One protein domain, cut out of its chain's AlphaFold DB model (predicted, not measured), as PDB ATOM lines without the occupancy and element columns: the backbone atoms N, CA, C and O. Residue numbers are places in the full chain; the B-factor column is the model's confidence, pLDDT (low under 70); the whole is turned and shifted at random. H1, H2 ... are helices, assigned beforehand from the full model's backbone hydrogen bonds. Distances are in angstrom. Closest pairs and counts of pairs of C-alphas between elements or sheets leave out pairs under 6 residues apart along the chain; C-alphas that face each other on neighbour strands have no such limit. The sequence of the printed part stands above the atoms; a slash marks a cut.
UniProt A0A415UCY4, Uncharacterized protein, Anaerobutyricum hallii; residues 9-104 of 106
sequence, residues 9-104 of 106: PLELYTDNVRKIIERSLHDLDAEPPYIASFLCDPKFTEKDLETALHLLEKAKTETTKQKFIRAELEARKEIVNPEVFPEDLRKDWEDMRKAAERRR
ATOM      1  N   PRO A   9      83.174  37.045 -34.743       88.69
ATOM      2  CA  PRO A   9      82.218  38.136 -34.582       88.69
ATOM      3  C   PRO A   9      82.917  39.440 -34.186       88.69
ATOM      4  O   PRO A   9      83.815  39.424 -33.348       88.69
ATOM      5  N   LEU A  10      82.459  40.571 -34.731       88.31
ATOM      6  CA  LEU A  10      83.021  41.906 -34.466       88.31
ATOM      7  C   LEU A  10      83.129  42.232 -32.967       88.31
ATOM      8  O   LEU A  10      84.110  42.827 -32.541       88.31
ATOM      9  N   GLU A  11      82.156  41.799 -32.166       88.69
ATOM     10  CA  GLU A  11      82.123  42.017 -30.711       88.69
ATOM     11  C   GLU A  11      83.242  41.285 -29.954       88.69
ATOM     12  O   GLU A  11      83.655  41.713 -28.879       88.69
ATOM     13  N   LEU A  12      83.729  40.175 -30.513       87.62
ATOM     14  CA  LEU A  12      84.773  39.322 -29.939       87.62
ATOM     15  C   LEU A  12      86.122  39.511 -30.643       87.62
ATOM     16  O   LEU A  12      87.093  38.818 -30.333       87.62
ATOM     17  N   TYR A  13      86.183  40.415 -31.618       89.69
ATOM     18  CA  TYR A  13      87.364  40.607 -32.433       89.69
ATOM     19  C   TYR A  13      88.408  41.439 -31.691       89.69
ATOM     20  O   TYR A  13      88.223  42.625 -31.419       89.69
ATOM     21  N   THR A  14      89.562  40.828 -31.447       93.56
ATOM     22  CA  THR A  14      90.805  41.532 -31.130       93.56
ATOM     23  C   THR A  14      91.900  41.034 -32.066       93.56
ATOM     24  O   THR A  14      91.860  39.898 -32.553       93.56
ATOM     25  N   ASP A  15      92.907  41.872 -32.335       92.81
ATOM     26  CA  ASP A  15      94.048  41.458 -33.164       92.81
ATOM     27  C   ASP A  15      94.776  40.251 -32.546       92.81
ATOM     28  O   ASP A  15      95.239  39.361 -33.256       92.81
ATOM     29  N   ASN A  16      94.789  40.178 -31.213       94.06
ATOM     30  CA  ASN A  16      95.307  39.058 -30.439       94.06
ATOM     31  C   ASN A  16      94.522  37.762 -30.683       94.06
ATOM     32  O   ASN A  16      95.119  36.747 -31.041       94.06
ATOM     33  N   VAL A  17      93.192  37.799 -30.553       93.56
ATOM     34  CA  VAL A  17      92.318  36.639 -30.795       93.56
ATOM     35  C   VAL A  17      92.473  36.139 -32.231       93.56
ATOM     36  O   VAL A  17      92.650  34.938 -32.452       93.56
ATOM     37  N   ARG A  18      92.497  37.052 -33.212       93.62
ATOM     38  CA  ARG A  18      92.751  36.698 -34.616       93.62
ATOM     39  C   ARG A  18      94.103  36.009 -34.776       93.62
ATOM     40  O   ARG A  18      94.165  34.934 -35.370       93.62
ATOM     41  N   LYS A  19      95.174  36.597 -34.233       92.31
ATOM     42  CA  LYS A  19      96.525  36.025 -34.295       92.31
ATOM     43  C   LYS A  19      96.559  34.614 -33.712       92.31
ATOM     44  O   LYS A  19      97.084  33.727 -34.371       92.31
ATOM     45  N   ILE A  20      95.959  34.380 -32.544       92.12
ATOM     46  CA  ILE A  20      95.903  33.051 -31.909       92.12
ATOM     47  C   ILE A  20      95.192  32.029 -32.811       92.12
ATOM     48  O   ILE A  20      95.679  30.910 -33.000       92.12
ATOM     49  N   ILE A  21      94.050  32.406 -33.390       91.94
ATOM     50  CA  ILE A  21      93.240  31.517 -34.233       91.94
ATOM     51  C   ILE A  21      93.958  31.177 -35.544       91.94
ATOM     52  O   ILE A  21      94.054  29.998 -35.907       91.94
ATOM     53  N   GLU A  22      94.477  32.191 -36.240       90.75
ATOM     54  CA  GLU A  22      95.085  32.060 -37.570       90.75
ATOM     55  C   GLU A  22      96.472  31.401 -37.533       90.75
ATOM     56  O   GLU A  22      96.907  30.811 -38.530       90.75
ATOM     57  N   ARG A  23      97.170  31.484 -36.393       89.25
ATOM     58  CA  ARG A  23      98.508  30.917 -36.211       89.25
ATOM     59  C   ARG A  23      98.485  29.397 -36.327       89.25
ATOM     60  O   ARG A  23      97.580  28.727 -35.830       89.25
ATOM     61  N   SER A  24      99.491  28.823 -36.982       88.81
ATOM     62  CA  SER A  24      99.648  27.368 -37.024       88.81
ATOM     63  C   SER A  24     100.189  26.819 -35.701       88.81
ATOM     64  O   SER A  24     100.778  27.554 -34.916       88.81
ATOM     65  N   LEU A  25     100.026  25.514 -35.463       86.94
ATOM     66  CA  LEU A  25     100.673  24.833 -34.333       86.94
ATOM     67  C   LEU A  25     102.202  24.948 -34.407       86.94
ATOM     68  O   LEU A  25     102.863  25.160 -33.387       86.94
ATOM     69  N   HIS A  26     102.725  24.824 -35.628       84.88
ATOM     70  CA  HIS A  26     104.141  24.896 -35.951       84.88
ATOM     71  C   HIS A  26     104.321  25.829 -37.138       84.88
ATOM     72  O   HIS A  26     103.774  25.586 -38.216       84.88
ATOM     73  N   ASP A  27     105.079  26.895 -36.934       84.25
ATOM     74  CA  ASP A  27     105.377  27.875 -37.965       84.25
ATOM     75  C   ASP A  27     106.834  28.310 -37.807       84.25
ATOM     76  O   ASP A  27     107.146  29.218 -37.038       84.25
ATOM     77  N   LEU A  28     107.723  27.571 -38.480       82.56
ATOM     78  CA  LEU A  28     109.177  27.685 -38.337       82.56
ATOM     79  C   LEU A  28     109.724  29.039 -38.801       82.56
ATOM     80  O   LEU A  28     110.793  29.437 -38.352       82.56
ATOM     81  N   ASP A  29     108.983  29.750 -39.651       85.19
ATOM     82  CA  ASP A  29     109.392  31.041 -40.215       85.19
ATOM     83  C   ASP A  29     109.063  32.221 -39.293       85.19
ATOM     84  O   ASP A  29     109.223  33.383 -39.668       85.19
ATOM     85  N   ALA A  30     108.552  31.955 -38.094       84.31
ATOM     86  CA  ALA A  30     108.072  33.002 -37.220       84.31
ATOM     87  C   ALA A  30     108.444  32.759 -35.765       84.31
ATOM     88  O   ALA A  30     108.668  31.634 -35.327       84.31
ATOM     89  N   GLU A  31     108.504  33.852 -35.017       85.56
ATOM     90  CA  GLU A  31     109.103  33.885 -33.695       85.56
ATOM     91  C   GLU A  31     108.034  34.208 -32.638       85.56
ATOM     92  O   GLU A  31     107.416  35.274 -32.707       85.56
ATOM     93  N   PRO A  32     107.771  33.308 -31.671       86.69
ATOM     94  CA  PRO A  32     108.309  31.952 -31.538       86.69
ATOM     95  C   PRO A  32     107.668  30.924 -32.508       86.69
ATOM     96  O   PRO A  32     106.501  31.071 -32.906       86.69
ATOM     97  N   PRO A  33     108.402  29.845 -32.857       86.88
ATOM     98  CA  PRO A  33     107.975  28.885 -33.882       86.88
ATOM     99  C   PRO A  33     106.884  27.915 -33.416       86.88
ATOM    100  O   PRO A  33     106.148  27.348 -34.230       86.88
ATOM    101  N   TYR A  34     106.761  27.724 -32.103       88.31
ATOM    102  CA  TYR A  34     105.773  26.845 -31.485       88.31
ATOM    103  C   TYR A  34     104.638  27.653 -30.868       88.31
ATOM    104  O   TYR A  34     104.879  28.627 -30.152       88.31
ATOM    105  N   ILE A  35     103.400  27.199 -31.079       90.06
ATOM    106  CA  ILE A  35     102.221  27.865 -30.515       90.06
ATOM    107  C   ILE A  35     102.271  27.951 -28.986       90.06
ATOM    108  O   ILE A  35     101.830  28.945 -28.431       90.06
ATOM    109  N   ALA A  36     102.832  26.946 -28.305       89.94
ATOM    110  CA  ALA A  36     102.910  26.936 -26.848       89.94
ATOM    111  C   ALA A  36     103.697  28.153 -26.343       89.94
ATOM    112  O   ALA A  36     103.174  28.945 -25.572       89.94
ATOM    113  N   SER A  37     104.898  28.372 -26.884       91.19
ATOM    114  CA  SER A  37     105.716  29.546 -26.566       91.19
ATOM    115  C   SER A  37     105.050  30.860 -26.977       91.19
ATOM    116  O   SER A  37     105.224  31.864 -26.300       91.19
ATOM    117  N   PHE A  38     104.296  30.863 -28.081       93.31
ATOM    118  CA  PHE A  38     103.558  32.044 -28.531       93.31
ATOM    119  C   PHE A  38     102.463  32.439 -27.535       93.31
ATOM    120  O   PHE A  38     102.340  33.610 -27.205       93.31
ATOM    121  N   LEU A  39     101.692  31.474 -27.027       93.88
ATOM    122  CA  LEU A  39     100.585  31.720 -26.094       93.88
ATOM    123  C   LEU A  39     101.048  32.265 -24.734       93.88
ATOM    124  O   LEU A  39     100.292  32.992 -24.093       93.88
ATOM    125  N   CYS A  40     102.288  31.973 -24.333       91.69
ATOM    126  CA  CYS A  40     102.894  32.510 -23.115       91.69
ATOM    127  C   CYS A  40     103.290  33.998 -23.224       91.69
ATOM    128  O   CYS A  40     103.768  34.563 -22.240       91.69
ATOM    129  N   ASP A  41     103.144  34.651 -24.388       92.19
ATOM    130  CA  ASP A  41     103.458  36.081 -24.516       92.19
ATOM    131  C   ASP A  41     102.537  36.902 -23.580       92.19
ATOM    132  O   ASP A  41     101.305  36.806 -23.679       92.19
ATOM    133  N   PRO A  42     103.098  37.740 -22.683       88.81
ATOM    134  CA  PRO A  42     102.320  38.557 -21.751       88.81
ATOM    135  C   PRO A  42     101.397  39.572 -22.441       88.81
ATOM    136  O   PRO A  42     100.506  40.124 -21.797       88.81
ATOM    137  N   LYS A  43     101.571  39.830 -23.744       91.50
ATOM    138  CA  LYS A  43     100.653  40.664 -24.538       91.50
ATOM    139  C   LYS A  43      99.269  40.041 -24.708       91.50
ATOM    140  O   LYS A  43      98.321  40.775 -24.994       91.50
ATOM    141  N   PHE A  44      99.144  38.720 -24.584       93.31
ATOM    142  CA  PHE A  44      97.847  38.054 -24.595       93.31
ATOM    143  C   PHE A  44      97.207  38.182 -23.225       93.31
ATOM    144  O   PHE A  44      97.788  37.764 -22.229       93.31
ATOM    145  N   THR A  45      96.003  38.742 -23.164       92.81
ATOM    146  CA  THR A  45      95.231  38.778 -21.917       92.81
ATOM    147  C   THR A  45      94.540  37.436 -21.674       92.81
ATOM    148  O   THR A  45      94.297  36.678 -22.615       92.81
ATOM    149  N   GLU A  46      94.166  37.139 -20.426       93.81
ATOM    150  CA  GLU A  46      93.345  35.952 -20.124       93.81
ATOM    151  C   GLU A  46      92.048  35.950 -20.943       93.81
ATOM    152  O   GLU A  46      91.683  34.934 -21.528       93.81
ATOM    153  N   LYS A  47      91.416  37.121 -21.096       94.25
ATOM    154  CA  LYS A  47      90.206  37.285 -21.905       94.25
ATOM    155  C   LYS A  47      90.429  36.964 -23.385       94.25
ATOM    156  O   LYS A  47      89.551  36.364 -24.007       94.25
ATOM    157  N   ASP A  48      91.572  37.340 -23.962       95.50
ATOM    158  CA  ASP A  48      91.908  36.975 -25.347       95.50
ATOM    159  C   ASP A  48      92.019  35.450 -25.494       95.50
ATOM    160  O   ASP A  48      91.472  34.871 -26.435       95.50
ATOM    161  N   LEU A  49      92.687  34.790 -24.542       95.81
ATOM    162  CA  LEU A  49      92.861  33.336 -24.530       95.81
ATOM    163  C   LEU A  49      91.520  32.604 -24.363       95.81
ATOM    164  O   LEU A  49      91.232  31.675 -25.118       95.81
ATOM    165  N   GLU A  50      90.670  33.050 -23.435       96.25
ATOM    166  CA  GLU A  50      89.322  32.507 -23.227       96.25
ATOM    167  C   GLU A  50      88.437  32.685 -24.466       96.25
ATOM    168  O   GLU A  50      87.751  31.751 -24.888       96.25
ATOM    169  N   THR A  51      88.492  33.860 -25.097       96.00
ATOM    170  CA  THR A  51      87.721  34.158 -26.312       96.00
ATOM    171  C   THR A  51      88.172  33.270 -27.471       96.00
ATOM    172  O   THR A  51      87.342  32.668 -28.159       96.00
ATOM    173  N   ALA A  52      89.486  33.133 -27.673       95.12
ATOM    174  CA  ALA A  52      90.038  32.258 -28.700       95.12
ATOM    175  C   ALA A  52      89.661  30.788 -28.454       95.12
ATOM    176  O   ALA A  52      89.255  30.096 -29.390       95.12
ATOM    177  N   LEU A  53      89.730  30.319 -27.204       96.44
ATOM    178  CA  LEU A  53      89.312  28.969 -26.829       96.44
ATOM    179  C   LEU A  53      87.831  28.733 -27.148       96.44
ATOM    180  O   LEU A  53      87.507  27.758 -27.827       96.44
ATOM    181  N   HIS A  54      86.952  29.651 -26.737       95.44
ATOM    182  CA  HIS A  54      85.514  29.551 -26.984       95.44
ATOM    183  C   HIS A  54      85.187  29.450 -28.483       95.44
ATOM    184  O   HIS A  54      84.371  28.623 -28.898       95.44
ATOM    185  N   LEU A  55      85.856  30.250 -29.320       94.50
ATOM    186  CA  LEU A  55      85.673  30.221 -30.774       94.50
ATOM    187  C   LEU A  55      86.141  28.892 -31.391       94.50
ATOM    188  O   LEU A  55      85.445  28.334 -32.244       94.50
ATOM    189  N   LEU A  56      87.279  28.353 -30.943       93.56
ATOM    190  CA  LEU A  56      87.804  27.064 -31.414       93.56
ATOM    191  C   LEU A  56      86.907  25.887 -31.000       93.56
ATOM    192  O   LEU A  56      86.692  24.966 -31.794       93.56
ATOM    193  N   GLU A  57      86.352  25.927 -29.786       94.50
ATOM    194  CA  GLU A  57      85.407  24.929 -29.276       94.50
ATOM    195  C   GLU A  57      84.081  24.963 -30.039       94.50
ATOM    196  O   GLU A  57      83.604  23.921 -30.496       94.50
ATOM    197  N   LYS A  58      83.525  26.162 -30.258       93.94
ATOM    198  CA  LYS A  58      82.303  26.362 -31.050       93.94
ATOM    199  C   LYS A  58      82.470  25.851 -32.484       93.94
ATOM    200  O   LYS A  58      81.562  25.217 -33.018       93.94
ATOM    201  N   ALA A  59      83.638  26.080 -33.082       91.31
ATOM    202  CA  ALA A  59      83.989  25.590 -34.413       91.31
ATOM    203  C   ALA A  59      84.382  24.097 -34.446       91.31
ATOM    204  O   ALA A  59      84.568  23.549 -35.531       91.31
ATOM    205  N   LYS A  60      84.510  23.434 -33.285       91.56
ATOM    206  CA  LYS A  60      84.910  22.021 -33.142       91.56
ATOM    207  C   LYS A  60      86.205  21.680 -33.897       91.56
ATOM    208  O   LYS A  60      86.304  20.628 -34.526       91.56
ATOM    209  N   THR A  61      87.204  22.565 -33.840       91.19
ATOM    210  CA  THR A  61      88.460  22.442 -34.605       91.19
ATOM    211  C   THR A  61      89.706  22.698 -33.755       91.19
ATOM    212  O   THR A  61      89.615  23.259 -32.668       91.19
ATOM    213  N   GLU A  62      90.884  22.306 -34.254       89.19
ATOM    214  CA  GLU A  62      92.192  22.588 -33.637       89.19
ATOM    215  C   GLU A  62      92.301  22.140 -32.168       89.19
ATOM    216  O   GLU A  62      92.769  22.871 -31.293       89.19
ATOM    217  N   THR A  63      91.903  20.895 -31.892       92.25
ATOM    218  CA  THR A  63      91.889  20.288 -30.545       92.25
ATOM    219  C   THR A  63      93.223  20.400 -29.802       92.25
ATOM    220  O   THR A  63      93.250  20.534 -28.581       92.25
ATOM    221  N   THR A  64      94.343  20.384 -30.524       92.06
ATOM    222  CA  THR A  64      95.678  20.551 -29.935       92.06
ATOM    223  C   THR A  64      95.926  21.993 -29.481       92.06
ATOM    224  O   THR A  64      96.436  22.189 -28.381       92.06
ATOM    225  N   LYS A  65      95.502  23.010 -30.252       92.81
ATOM    226  CA  LYS A  65      95.568  24.414 -29.802       92.81
ATOM    227  C   LYS A  65      94.694  24.635 -28.576       92.81
ATOM    228  O   LYS A  65      95.148  25.267 -27.631       92.81
ATOM    229  N   GLN A  66      93.491  24.057 -28.556       95.12
ATOM    230  CA  GLN A  66      92.606  24.132 -27.388       95.12
ATOM    231  C   GLN A  66      93.296  23.609 -26.118       95.12
ATOM    232  O   GLN A  66      93.228  24.258 -25.079       95.12
ATOM    233  N   LYS A  67      94.005  22.471 -26.200       95.94
ATOM    234  CA  LYS A  67      94.774  21.926 -25.067       95.94
ATOM    235  C   LYS A  67      95.850  22.894 -24.575       95.94
ATOM    236  O   LYS A  67      95.943  23.106 -23.372       95.94
ATOM    237  N   PHE A  68      96.623  23.494 -25.481       95.31
ATOM    238  CA  PHE A  68      97.661  24.456 -25.098       95.31
ATOM    239  C   PHE A  68      97.084  25.725 -24.470       95.31
ATOM    240  O   PHE A  68      97.605  26.184 -23.462       95.31
ATOM    241  N   ILE A  69      95.983  26.255 -25.010       95.81
ATOM    242  CA  ILE A  69      95.324  27.438 -24.440       95.81
ATOM    243  C   ILE A  69      94.790  27.140 -23.032       95.81
ATOM    244  O   ILE A  69      94.946  27.962 -22.137       95.81
ATOM    245  N   ARG A  70      94.201  25.956 -22.807       96.44
ATOM    246  CA  ARG A  70      93.748  25.541 -21.469       96.44
ATOM    247  C   ARG A  70      94.903  25.422 -20.478       96.44
ATOM    248  O   ARG A  70      94.770  25.921 -19.370       96.44
ATOM    249  N   ALA A  71      96.013  24.807 -20.888       94.69
ATOM    250  CA  ALA A  71      97.198  24.674 -20.045       94.69
ATOM    251  C   ALA A  71      97.780  26.044 -19.654       94.69
ATOM    252  O   ALA A  71      98.123  26.257 -18.499       94.69
ATOM    253  N   GLU A  72      97.829  26.995 -20.591       94.62
ATOM    254  CA  GLU A  72      98.275  28.364 -20.309       94.62
ATOM    255  C   GLU A  72      97.321  29.095 -19.349       94.62
ATOM    256  O   GLU A  72      97.761  29.736 -18.400       94.62
ATOM    257  N   LEU A  73      96.003  28.981 -19.555       94.94
ATOM    258  CA  LEU A  73      95.009  29.570 -18.648       94.94
ATOM    259  C   LEU A  73      95.083  28.978 -17.235       94.94
ATOM    260  O   LEU A  73      94.863  29.691 -16.260       94.94
ATOM    261  N   GLU A  74      95.369  27.683 -17.119       93.69
ATOM    262  CA  GLU A  74      95.586  27.011 -15.837       93.69
ATOM    263  C   GLU A  74      96.862  27.524 -15.155       93.69
ATOM    264  O   GLU A  74      96.802  27.932 -13.997       93.69
ATOM    265  N   ALA A  75      97.968  27.633 -15.898       90.44
ATOM    266  CA  ALA A  75      99.234  28.165 -15.395       90.44
ATOM    267  C   ALA A  75      99.125  29.623 -14.913       90.44
ATOM    268  O   ALA A  75      99.755  29.996 -13.928       90.44
ATOM    269  N   ARG A  76      98.301  30.456 -15.562       89.56
ATOM    270  CA  ARG A  76      98.057  31.846 -15.122       89.56
ATOM    271  C   ARG A  76      97.225  31.944 -13.848       89.56
ATOM    272  O   ARG A  76      97.409  32.873 -13.067       89.56
ATOM    273  N   LYS A  77      96.316  30.989 -13.633       86.19
ATOM    274  CA  LYS A  77      95.509  30.895 -12.406       86.19
ATOM    275  C   LYS A  77      96.301  30.348 -11.231       86.19
ATOM    276  O   LYS A  77      95.923  30.594 -10.085       86.19
ATOM    277  N   GLU A  78      97.361  29.591 -11.498       80.62
ATOM    278  CA  GLU A  78      98.247  29.074 -10.472       80.62
ATOM    279  C   GLU A  78      99.004  30.240  -9.823       80.62
ATOM    280  O   GLU A  78     100.017  30.737 -10.316       80.62
ATOM    281  N   ILE A  79      98.470  30.722  -8.698       62.56
ATOM    282  CA  ILE A  79      99.130  31.711  -7.850       62.56
ATOM    283  C   ILE A  79     100.342  31.019  -7.226       62.56
ATOM    284  O   ILE A  79     100.266  30.447  -6.137       62.56
ATOM    285  N   VAL A  80     101.483  31.074  -7.908       60.28
ATOM    286  CA  VAL A  80     102.774  30.787  -7.286       60.28
ATOM    287  C   VAL A  80     103.015  31.922  -6.304       60.28
ATOM    288  O   VAL A  80     103.433  32.999  -6.712       60.28
ATOM    289  N   ASN A  81     102.676  31.722  -5.029       57.59
ATOM    290  CA  ASN A  81     102.912  32.726  -3.998       57.59
ATOM    291  C   ASN A  81     104.434  32.924  -3.850       57.59
ATOM    292  O   ASN A  81     105.099  32.057  -3.275       57.59
ATOM    293  N   PRO A  82     105.009  34.029  -4.360       59.91
ATOM    294  CA  PRO A  82     106.457  34.194  -4.405       59.91
ATOM    295  C   PRO A  82     107.053  34.438  -3.011       59.91
ATOM    296  O   PRO A  82     108.268  34.360  -2.839       59.91
ATOM    297  N   GLU A  83     106.216  34.730  -2.009       60.09
ATOM    298  CA  GLU A  83     106.650  35.019  -0.641       60.09
ATOM    299  C   GLU A  83     107.062  33.766   0.142       60.09
ATOM    300  O   GLU A  83     107.806  33.865   1.121       60.09
ATOM    301  N   VAL A  84     106.633  32.577  -0.287       65.75
ATOM    302  CA  VAL A  84     106.972  31.328   0.398       65.75
ATOM    303  C   VAL A  84     108.080  30.636  -0.374       65.75
ATOM    304  O   VAL A  84     107.835  29.856  -1.289       65.75
ATOM    305  N   PHE A  85     109.326  30.927   0.007       65.62
ATOM    306  CA  PHE A  85     110.457  30.129  -0.455       65.62
ATOM    307  C   PHE A  85     110.231  28.674  -0.016       65.62
ATOM    308  O   PHE A  85     110.127  28.451   1.196       65.62
ATOM    309  N   PRO A  86     110.135  27.711  -0.952       79.75
ATOM    310  CA  PRO A  86     109.838  26.326  -0.614       79.75
ATOM    311  C   PRO A  86     110.820  25.787   0.431       79.75
ATOM    312  O   PRO A  86     112.027  26.034   0.364       79.75
ATOM    313  N   GLU A  87     110.295  25.127   1.462       78.75
ATOM    314  CA  GLU A  87     111.073  24.756   2.649       78.75
ATOM    315  C   GLU A  87     112.154  23.706   2.335       78.75
ATOM    316  O   GLU A  87     113.243  23.723   2.910       78.75
ATOM    317  N   ASP A  88     111.883  22.855   1.349       81.94
ATOM    318  CA  ASP A  88     112.822  21.923   0.730       81.94
ATOM    319  C   ASP A  88     113.984  22.653   0.040       81.94
ATOM    320  O   ASP A  88     115.147  22.391   0.352       81.94
ATOM    321  N   LEU A  89     113.692  23.648  -0.802       82.75
ATOM    322  CA  LEU A  89     114.718  24.469  -1.453       82.75
ATOM    323  C   LEU A  89     115.521  25.301  -0.444       82.75
ATOM    324  O   LEU A  89     116.724  25.513  -0.625       82.75
ATOM    325  N   ARG A  90     114.889  25.748   0.650       84.69
ATOM    326  CA  ARG A  90     115.574  26.417   1.772       84.69
ATOM    327  C   ARG A  90     116.606  25.513   2.412       84.69
ATOM    328  O   ARG A  90     117.742  25.943   2.626       84.69
ATOM    329  N   LYS A  91     116.221  24.272   2.686       88.62
ATOM    330  CA  LYS A  91     117.094  23.283   3.303       88.62
ATOM    331  C   LYS A  91     118.257  22.904   2.388       88.62
ATOM    332  O   LYS A  91     119.404  22.961   2.830       88.62
ATOM    333  N   ASP A  92     117.982  22.627   1.116       89.75
ATOM    334  CA  ASP A  92     119.013  22.306   0.124       89.75
ATOM    335  C   ASP A  92     120.032  23.442  -0.018       89.75
ATOM    336  O   ASP A  92     121.246  23.215  -0.035       89.75
ATOM    337  N   TRP A  93     119.560  24.689  -0.041       87.81
ATOM    338  CA  TRP A  93     120.436  25.853  -0.106       87.81
ATOM    339  C   TRP A  93     121.298  26.026   1.155       87.81
ATOM    340  O   TRP A  93     122.491  26.330   1.059       87.81
ATOM    341  N   GLU A  94     120.737  25.814   2.347       89.81
ATOM    342  CA  GLU A  94     121.496  25.851   3.601       89.81
ATOM    343  C   GLU A  94     122.556  24.750   3.686       89.81
ATOM    344  O   GLU A  94     123.681  25.009   4.132       89.81
ATOM    345  N   ASP A  95     122.232  23.543   3.231       92.56
ATOM    346  CA  ASP A  95     123.155  22.411   3.216       92.56
ATOM    347  C   ASP A  95     124.302  22.642   2.226       92.56
ATOM    348  O   ASP A  95     125.472  22.427   2.573       92.56
ATOM    349  N   MET A  96     124.011  23.195   1.043       93.81
ATOM    350  CA  MET A  96     125.041  23.643   0.101       93.81
ATOM    351  C   MET A  96     125.940  24.725   0.713       93.81
ATOM    352  O   MET A  96     127.168  24.654   0.579       93.81
ATOM    353  N   ARG A  97     125.366  25.693   1.444       90.88
ATOM    354  CA  ARG A  97     126.133  26.750   2.124       90.88
ATOM    355  C   ARG A  97     127.079  26.167   3.180       90.88
ATOM    356  O   ARG A  97     128.270  26.482   3.182       90.88
ATOM    357  N   LYS A  98     126.589  25.251   4.027       91.94
ATOM    358  CA  LYS A  98     127.395  24.553   5.049       91.94
ATOM    359  C   LYS A  98     128.502  23.698   4.428       91.94
ATOM    360  O   LYS A  98     129.622  23.668   4.941       91.94
ATOM    361  N   ALA A  99     128.220  23.000   3.327       92.25
ATOM    362  CA  ALA A  99     129.216  22.201   2.617       92.25
ATOM    363  C   ALA A  99     130.330  23.072   2.009       92.25
ATOM    364  O   ALA A  99     131.511  22.724   2.110       92.25
ATOM    365  N   ALA A 100     129.975  24.223   1.431       90.94
ATOM    366  CA  ALA A 100     130.932  25.186   0.895       90.94
ATOM    367  C   ALA A 100     131.834  25.781   1.993       90.94
ATOM    368  O   ALA A 100     133.052  25.844   1.823       90.94
ATOM    369  N   GLU A 101     131.274  26.139   3.152       87.56
ATOM    370  CA  GLU A 101     132.064  26.614   4.297       87.56
ATOM    371  C   GLU A 101     133.055  25.564   4.811       87.56
ATOM    372  O   GLU A 101     134.206  25.892   5.103       87.56
ATOM    373  N   ARG A 102     132.639  24.292   4.893       84.69
ATOM    374  CA  ARG A 102     133.529  23.184   5.280       84.69
ATOM    375  C   ARG A 102     134.685  23.006   4.299       84.69
ATOM    376  O   ARG A 102     135.797  22.738   4.737       84.69
ATOM    377  N   ARG A 103     134.441  23.170   2.994       80.06
ATOM    378  CA  ARG A 103     135.491  23.117   1.962       80.06
ATOM    379  C   ARG A 103     136.461  24.292   2.045       80.06
ATOM    380  O   ARG A 103     137.635  24.095   1.794       80.06
ATOM    381  N   ARG A 104     135.992  25.488   2.410       76.00
ATOM    382  CA  ARG A 104     136.837  26.687   2.546       76.00
ATOM    383  C   ARG A 104     137.743  26.663   3.787       76.00
ATOM    384  O   ARG A 104     138.755  27.350   3.807       76.00
TER     385      ARG A 104
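This is residues 9 to 104 of the 106 residues of an uncharacterized protein of Anaerobutyricum hallii (UniProt A0A415UCY4). The longest helix, H5, forms most of a long arm that sticks out from a small compact body of four helices; the arm is residues 78 to 104, and it makes the length of the whole. In the body, H3 and H4 make a helical hairpin, with H1 packed on H3 and the short H2 packed on H4, and a long loop, residues 23 to 34, joins H1 to H2. The printed part has 96 residues, with five named helices in the order H1, H2, H3, H4, H5 and no named strand; the class is all helix. The whole is extended, with a radius of gyration of the C-alphas of 20.1 A and spans of 65 by 30 by 22 A.

H5, residues 87 to 104, is 25.8 A from first to last C-alpha and ends with C-alpha 104 at (136.837, 26.687, 2.546). H4, residues 63 to 77, is 21.3 A long, with C-alpha 77 at (95.509, 30.895, -12.406). H3, residues 46 to 58, is 18.3 A long. H2 is residues 35 to 39. H1, residues 15 to 22, is 10.4 A long and begins with C-alpha 15 at (94.048, 41.458, -33.164).

H5 touches no helix and is apart from H1, H2, H3 and H4. H3 and H4 form a helical hairpin: they touch, with the C-alphas of Leu 53 and Gln 66 closest at 5.9 A, and run opposite ways at a shallow tilt of 28 degrees. H1 touches H3, where the closest C-alphas, those of Val 17 and Ala 52, are 5.4 A apart. These two run the same way at a tilt of 36 degrees, only just steep. H2 touches H4, with the C-alphas of Ala 36 and Phe 68 closest at 6.1 A. H1 and H2 are close but not clearly touching: their closest C-alphas, those of Ile 20 and Leu 39, are 7.6 A apart. H2 and H3 are only just apart, at 8.0 A, and H1 and H4 are apart. In H1, H2, H3, H4 and H5 every O i to N i+4 pair is within hydrogen-bond range.

The C-alphas of Leu 10 and Arg 104, the two farthest apart, are 67.1 A from each other. Residues 78 to 104, of which 87 to 104 belong to H5, stand free; the body without them has 69 residues and spans 30 by 25 by 21 A. The link from H1 to H2 is long, those from H2 to H3 and from H4 to H5 are short, and that from H3 to H4 is tight. The printed part has no cut. The mean pLDDT of the printed part is 88.3, and residues 79 to 85 are under 70.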